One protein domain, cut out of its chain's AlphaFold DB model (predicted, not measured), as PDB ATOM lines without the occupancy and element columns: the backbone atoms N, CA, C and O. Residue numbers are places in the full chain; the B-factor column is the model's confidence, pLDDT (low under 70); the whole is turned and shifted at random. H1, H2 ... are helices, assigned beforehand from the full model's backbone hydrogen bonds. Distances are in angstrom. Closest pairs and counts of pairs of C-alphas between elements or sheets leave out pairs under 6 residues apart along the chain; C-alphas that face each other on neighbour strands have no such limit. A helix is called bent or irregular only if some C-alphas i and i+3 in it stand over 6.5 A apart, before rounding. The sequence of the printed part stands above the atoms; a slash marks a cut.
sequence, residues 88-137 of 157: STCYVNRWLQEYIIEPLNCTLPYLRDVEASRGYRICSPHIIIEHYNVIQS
ATOM      1  N   SER A  88     -41.915  33.092 -16.442       79.00
ATOM      2  CA  SER A  88     -41.000  32.057 -16.914       79.00
ATOM      3  C   SER A  88     -40.253  31.411 -15.752       79.00
ATOM      4  O   SER A  88     -40.262  30.190 -15.640       79.00
ATOM      5  N   THR A  89     -39.713  32.211 -14.835       80.12
ATOM      6  CA  THR A  89     -39.028  31.760 -13.614       80.12
ATOM      7  C   THR A  89     -39.930  30.885 -12.752       80.12
ATOM      8  O   THR A  89     -39.559  29.772 -12.379       80.12
ATOM      9  N   CYS A  90     -41.166  31.328 -12.500       78.88
ATOM     10  CA  CYS A  90     -42.161  30.548 -11.766       78.88
ATOM     11  C   CYS A  90     -42.497  29.225 -12.475       78.88
ATOM     12  O   CYS A  90     -42.549  28.173 -11.833       78.88
ATOM     13  N   TYR A  91     -42.673  29.256 -13.800       81.19
ATOM     14  CA  TYR A  91     -42.913  28.053 -14.594       81.19
ATOM     15  C   TYR A  91     -41.742  27.068 -14.511       81.19
ATOM     16  O   TYR A  91     -41.967  25.898 -14.217       81.19
ATOM     17  N   VAL A  92     -40.508  27.530 -14.738       83.31
ATOM     18  CA  VAL A  92     -39.303  26.689 -14.738       83.31
ATOM     19  C   VAL A  92     -39.079  26.083 -13.359       83.31
ATOM     20  O   VAL A  92     -38.936  24.868 -13.264       83.31
ATOM     21  N   ASN A  93     -39.133  26.888 -12.294       83.88
ATOM     22  CA  ASN A  93     -38.975  26.404 -10.922       83.88
ATOM     23  C   ASN A  93     -40.023  25.343 -10.573       83.88
ATOM     24  O   ASN A  93     -39.691  24.296 -10.022       83.88
ATOM     25  N   ARG A  94     -41.290  25.577 -10.927       83.19
ATOM     26  CA  ARG A  94     -42.372  24.633 -10.635       83.19
ATOM     27  C   ARG A  94     -42.292  23.364 -11.476       83.19
ATOM     28  O   ARG A  94     -42.488  22.279 -10.943       83.19
ATOM     29  N   TRP A  95     -41.993  23.483 -12.766       86.38
ATOM     30  CA  TRP A  95     -41.783  22.330 -13.640       86.38
ATOM     31  C   TRP A  95     -40.614  21.475 -13.143       86.38
ATOM     32  O   TRP A  95     -40.749  20.259 -13.021       86.38
ATOM     33  N   LEU A  96     -39.497  22.115 -12.786       87.62
ATOM     34  CA  LEU A  96     -38.314  21.443 -12.262       87.62
ATOM     35  C   LEU A  96     -38.634  20.719 -10.954       87.62
ATOM     36  O   LEU A  96     -38.257  19.563 -10.792       87.62
ATOM     37  N   GLN A  97     -39.395  21.361 -10.068       87.25
ATOM     38  CA  GLN A  97     -39.847  20.751  -8.825       87.25
ATOM     39  C   GLN A  97     -40.727  19.514  -9.080       87.25
ATOM     40  O   GLN A  97     -40.398  18.426  -8.620       87.25
ATOM     41  N   GLU A  98     -41.808  19.661  -9.852       86.81
ATOM     42  CA  GLU A  98     -42.843  18.628 -10.021       86.81
ATOM     43  C   GLU A  98     -42.408  17.434 -10.889       86.81
ATOM     44  O   GLU A  98     -42.884  16.315 -10.677       86.81
ATOM     45  N   TYR A  99     -41.558  17.661 -11.898       87.75
ATOM     46  CA  TYR A  99     -41.242  16.660 -12.928       87.75
ATOM     47  C   TYR A  99     -39.824  16.098 -12.845       87.75
ATOM     48  O   TYR A  99     -39.560  15.061 -13.453       87.75
ATOM     49  N   ILE A 100     -38.919  16.752 -12.113       90.56
ATOM     50  CA  ILE A 100     -37.511  16.346 -12.034       90.56
ATOM     51  C   ILE A 100     -37.092  16.134 -10.578       90.56
ATOM     52  O   ILE A 100     -36.735  15.019 -10.206       90.56
ATOM     53  N   ILE A 101     -37.172  17.165  -9.740       91.62
ATOM     54  CA  ILE A 101     -36.630  17.137  -8.377       91.62
ATOM     55  C   ILE A 101     -37.418  16.185  -7.477       91.62
ATOM     56  O   ILE A 101     -36.822  15.282  -6.900       91.62
ATOM     57  N   GLU A 102     -38.738  16.344  -7.366       90.94
ATOM     58  CA  GLU A 102     -39.567  15.462  -6.534       90.94
ATOM     59  C   GLU A 102     -39.499  13.986  -6.963       90.94
ATOM     60  O   GLU A 102     -39.299  13.138  -6.092       90.94
ATOM     61  N   PRO A 103     -39.631  13.632  -8.261       90.75
ATOM     62  CA  PRO A 103     -39.606  12.228  -8.665       90.75
ATOM     63  C   PRO A 103     -38.205  11.606  -8.723       90.75
ATOM     64  O   PRO A 103     -38.084  10.404  -8.497       90.75
ATOM     65  N   LEU A 104     -37.156  12.371  -9.054       91.88
ATOM     66  CA  LEU A 104     -35.826  11.814  -9.364       91.88
ATOM     67  C   LEU A 104     -34.741  12.208  -8.351       91.88
ATOM     68  O   LEU A 104     -33.650  11.632  -8.365       91.88
ATOM     69  N   ASN A 105     -35.019  13.175  -7.471       94.44
ATOM     70  CA  ASN A 105     -34.088  13.695  -6.466       94.44
ATOM     71  C   ASN A 105     -32.717  14.094  -7.060       94.44
ATOM     72  O   ASN A 105     -31.640  13.790  -6.530       94.44
ATOM     73  N   CYS A 106     -32.762  14.721  -8.232       93.38
ATOM     74  CA  CYS A 106     -31.620  15.232  -8.981       93.38
ATOM     75  C   CYS A 106     -32.082  16.388  -9.888       93.38
ATOM     76  O   CYS A 106     -33.272  16.675  -9.953       93.38
ATOM     77  N   THR A 107     -31.159  17.070 -10.568       93.44
ATOM     78  CA  THR A 107     -31.453  18.167 -11.509       93.44
ATOM     79  C   THR A 107     -30.794  17.954 -12.873       93.44
ATOM     80  O   THR A 107     -29.919  17.101 -13.043       93.44
ATOM     81  N   LEU A 108     -31.197  18.744 -13.866       90.94
ATOM     82  CA  LEU A 108     -30.612  18.733 -15.203       90.94
ATOM     83  C   LEU A 108     -29.319  19.563 -15.250       90.94
ATOM     84  O   LEU A 108     -29.247  20.607 -14.601       90.94
ATOM     85  N   PRO A 109     -28.312  19.159 -16.053       90.81
ATOM     86  CA  PRO A 109     -27.018  19.844 -16.093       90.81
ATOM     87  C   PRO A 109     -27.128  21.346 -16.385       90.81
ATOM     88  O   PRO A 109     -26.453  22.148 -15.753       90.81
ATOM     89  N   TYR A 110     -28.008  21.720 -17.318       86.69
ATOM     90  CA  TYR A 110     -28.197  23.102 -17.768       86.69
ATOM     91  C   TYR A 110     -29.100  23.938 -16.851       86.69
ATOM     92  O   TYR A 110     -29.274  25.126 -17.099       86.69
ATOM     93  N   LEU A 111     -29.685  23.335 -15.812       88.12
ATOM     94  CA  LEU A 111     -30.528  24.032 -14.840       88.12
ATOM     95  C   LEU A 111     -29.881  24.125 -13.466       88.12
ATOM     96  O   LEU A 111     -30.506  24.664 -12.572       88.12
ATOM     97  N   ARG A 112     -28.646  23.649 -13.280       87.62
ATOM     98  CA  ARG A 112     -27.984  23.559 -11.969       87.62
ATOM     99  C   ARG A 112     -28.035  24.850 -11.141       87.62
ATOM    100  O   ARG A 112     -28.159  24.777  -9.921       87.62
ATOM    101  N   ASP A 113     -27.936  25.997 -11.802       84.50
ATOM    102  CA  ASP A 113     -27.844  27.302 -11.145       84.50
ATOM    103  C   ASP A 113     -29.211  27.955 -10.883       84.50
ATOM    104  O   ASP A 113     -29.284  28.985 -10.207       84.50
ATOM    105  N   VAL A 114     -30.296  27.333 -11.356       82.56
ATOM    106  CA  VAL A 114     -31.669  27.741 -11.047       82.56
ATOM    107  C   VAL A 114     -31.941  27.502  -9.562       82.56
ATOM    108  O   VAL A 114     -31.597  26.448  -9.019       82.56
ATOM    109  N   GLU A 115     -32.586  28.476  -8.914       80.50
ATOM    110  CA  GLU A 115     -32.828  28.493  -7.465       80.50
ATOM    111  C   GLU A 115     -33.437  27.179  -6.956       80.50
ATOM    112  O   GLU A 115     -32.908  26.584  -6.020       80.50
ATOM    113  N   ALA A 116     -34.487  26.675  -7.620       80.12
ATOM    114  CA  ALA A 116     -35.171  25.448  -7.208       80.12
ATOM    115  C   ALA A 116     -34.257  24.209  -7.179       80.12
ATOM    116  O   ALA A 116     -34.507  23.288  -6.409       80.12
ATOM    117  N   SER A 117     -33.191  24.177  -7.982       86.31
ATOM    118  CA  SER A 117     -32.271  23.036  -8.060       86.31
ATOM    119  C   SER A 117     -30.974  23.183  -7.277       86.31
ATOM    120  O   SER A 117     -30.147  22.262  -7.302       86.31
ATOM    121  N   ARG A 118     -30.767  24.295  -6.568       86.56
ATOM    122  CA  ARG A 118     -29.563  24.460  -5.753       86.56
ATOM    123  C   ARG A 118     -29.478  23.356  -4.701       86.56
ATOM    124  O   ARG A 118     -30.424  23.093  -3.968       86.56
ATOM    125  N   GLY A 119     -28.322  22.699  -4.644       89.00
ATOM    126  CA  GLY A 119     -28.062  21.588  -3.723       89.00
ATOM    127  C   GLY A 119     -28.412  20.197  -4.264       89.00
ATOM    128  O   GLY A 119     -27.982  19.210  -3.672       89.00
ATOM    129  N   TYR A 120     -29.096  20.084  -5.407       93.38
ATOM    130  CA  TYR A 120     -29.358  18.786  -6.033       93.38
ATOM    131  C   TYR A 120     -28.205  18.350  -6.941       93.38
ATOM    132  O   TYR A 120     -27.595  19.143  -7.661       93.38
ATOM    133  N   ARG A 121     -27.911  17.046  -6.932       95.38
ATOM    134  CA  ARG A 121     -26.935  16.436  -7.845       95.38
ATOM    135  C   ARG A 121     -27.467  16.413  -9.277       95.38
ATOM    136  O   ARG A 121     -28.671  16.340  -9.494       95.38
ATOM    137  N   ILE A 122     -26.568  16.398 -10.254       95.12
ATOM    138  CA  ILE A 122     -26.948  16.249 -11.663       95.12
ATOM    139  C   ILE A 122     -27.443  14.813 -11.905       95.12
ATOM    140  O   ILE A 122     -26.788  13.852 -11.496       95.12
ATOM    141  N   CYS A 123     -28.594  14.668 -12.564       93.94
ATOM    142  CA  CYS A 123     -29.145  13.374 -12.952       93.94
ATOM    143  C   CYS A 123     -28.217  12.663 -13.941       93.94
ATOM    144  O   CYS A 123     -27.693  13.273 -14.878       93.94
ATOM    145  N   SER A 124     -28.059  11.351 -13.784       94.56
ATOM    146  CA  SER A 124     -27.385  10.551 -14.802       94.56
ATOM    147  C   SER A 124     -28.221  10.503 -16.093       94.56
ATOM    148  O   SER A 124     -29.449  10.416 -16.010       94.56
ATOM    149  N   PRO A 125     -27.597  10.508 -17.288       92.06
ATOM    150  CA  PRO A 125     -28.329  10.585 -18.555       92.06
ATOM    151  C   PRO A 125     -29.375   9.480 -18.766       92.06
ATOM    152  O   PRO A 125     -30.430   9.749 -19.329       92.06
ATOM    153  N   HIS A 126     -29.114   8.259 -18.287       93.06
ATOM    154  CA  HIS A 126     -30.032   7.123 -18.436       93.06
ATOM    155  C   HIS A 126     -31.385   7.365 -17.748       93.06
ATOM    156  O   HIS A 126     -32.417   7.128 -18.364       93.06
ATOM    157  N   ILE A 127     -31.387   7.950 -16.544       90.81
ATOM    158  CA  ILE A 127     -32.613   8.289 -15.800       90.81
ATOM    159  C   ILE A 127     -33.472   9.272 -16.609       90.81
ATOM    160  O   ILE A 127     -34.687   9.127 -16.716       90.81
ATOM    161  N   ILE A 128     -32.840  10.274 -17.226       89.50
ATOM    162  CA  ILE A 128     -33.555  11.271 -18.032       89.50
ATOM    163  C   ILE A 128     -34.170  10.641 -19.284       89.50
ATOM    164  O   ILE A 128     -35.279  11.010 -19.665       89.50
ATOM    165  N   ILE A 129     -33.475   9.688 -19.910       89.81
ATOM    166  CA  ILE A 129     -33.978   8.970 -21.087       89.81
ATOM    167  C   ILE A 129     -35.184   8.099 -20.713       89.81
ATOM    168  O   ILE A 129     -36.199   8.146 -21.405       89.81
ATOM    169  N   GLU A 130     -35.113   7.365 -19.601       90.31
ATOM    170  CA  GLU A 130     -36.212   6.517 -19.114       90.31
ATOM    171  C   GLU A 130     -37.485   7.323 -18.812       90.31
ATOM    172  O   GLU A 130     -38.596   6.881 -19.107       90.31
ATOM    173  N   HIS A 131     -37.330   8.545 -18.298       87.81
ATOM    174  CA  HIS A 131     -38.443   9.428 -17.943       87.81
ATOM    175  C   HIS A 131     -38.757  10.506 -18.998       87.81
ATOM    176  O   HIS A 131     -39.590  11.384 -18.754       87.81
ATOM    177  N   TYR A 132     -38.154  10.438 -20.191       86.50
ATOM    178  CA  TYR A 132     -38.189  11.514 -21.193       86.50
ATOM    179  C   TYR A 132     -39.608  11.959 -21.571       86.50
ATOM    180  O   TYR A 132     -39.901  13.153 -21.609       86.50
ATOM    181  N   ASN A 133     -40.516  11.002 -21.786       84.19
ATOM    182  CA  ASN A 133     -41.901  11.285 -22.177       84.19
ATOM    183  C   ASN A 133     -42.670  12.077 -21.113       84.19
ATOM    184  O   ASN A 133     -43.548  12.866 -21.452       84.19
ATOM    185  N   VAL A 134     -42.353  11.868 -19.834       82.75
ATOM    186  CA  VAL A 134     -42.984  12.582 -18.717       82.75
ATOM    187  C   VAL A 134     -42.397  13.986 -18.606       82.75
ATOM    188  O   VAL A 134     -43.150  14.957 -18.531       82.75
ATOM    189  N   ILE A 135     -41.068  14.091 -18.692       82.81
ATOM    190  CA  ILE A 135     -40.303  15.344 -18.619       82.81
ATOM    191  C   ILE A 135     -40.707  16.320 -19.735       82.81
ATOM    192  O   ILE A 135     -40.884  17.510 -19.485       82.81
ATOM    193  N   GLN A 136     -40.880  15.816 -20.960       75.69
ATOM    194  CA  GLN A 136     -41.262  16.608 -22.136       75.69
ATOM    195  C   GLN A 136     -42.772  16.822 -22.278       75.69
ATOM    196  O   GLN A 136     -43.207  17.525 -23.194       75.69
ATOM    197  N   SER A 137     -43.598  16.193 -21.435       69.88
ATOM    198  CA  SER A 137     -45.044  16.285 -21.608       69.88
ATOM    199  C   SER A 137     -45.525  17.723 -21.399       69.88
ATOM    200  O   SER A 137     -45.215  18.367 -20.402       69.88
TER     201      SER A 137
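Overview. This is residues 88 to 137 of the 157 residues of an uncharacterized protein of Necator americanus (UniProt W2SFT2). A kinked helix, H1, makes one side of a small compact body; the long loop after it, residues 105 to 124, folds back alongside H1, coming near its first half around Ala 116, and then returns to the short helix H2 beyond the far end of H1. The chain then turns sharply into the four-residue helix H3, which comes back to the later half of H1. Look for 50 printed residues with three named helices, in the order H1, H2, H3, and no named strand; the class is all helix. The whole is compact, with a radius of gyration of the C-alphas of 10.0 A, and its C-alphas span 25 by 22 by 17 A.

Arrangement. Start with H1, residues 88 to 104, the longest helix by residues. Near residue 98 you will find a kink of 28 degrees in it, and just after that it is only just irregular: C-alphas 99 and 102 are 6.7 A apart. A long link of 20 residues leads on to H2, residues 125 to 130. H1 and H2 are apart, but only just, their closest C-alphas being 8.0 A from each other. A tight link of one residue, His 131, joins H2 to H3, residues 132 to 135. These two are close but not clearly touching; their closest C-alphas are those of Ile 128 and Ile 135, 7.9 A apart. H3 only just touches H1, with 3 pairs of C-alphas within 8 A; on H1 residues 99 to 100 alone take part, and the closest C-alphas are those of Tyr 99 and Ile 135, 5.9 A apart. In the backbone of H2 every O i to N i+4 pair is within hydrogen-bond range, in H1 10 of 13 are, and H3 is too short for such a pair.

Along the chain. Find C-alpha 88 at (-41.000, 32.057, -16.914); from there H1 runs 22.2 A to C-alpha 104 at (-35.826, 11.814, -9.364). H2 begins with Pro 125, its C-alpha at (-28.329, 10.585, -18.555), and ends with Glu 130, 8.9 A from first to last C-alpha. H3 runs from Tyr 132 to Ile 135, 5.1 A, and its last C-alpha is at (-40.303, 15.344, -18.619).

Size, cuts and confidence. The two C-alphas farthest apart are those of Ser 88 and His 126, at 27.3 A, while those of the first and last printed residues, Ser 88 and Ser 137, are 16.9 A apart. The printed part has no cut. The link from H1 to H2 is long; the C-alphas of its residues, 105 to 124, lie 4 to 12 A from the mean of the C-alphas. In the B-factor column the mean pLDDT of the printed part is 87.3, and one residue, Ser 137, is under 70.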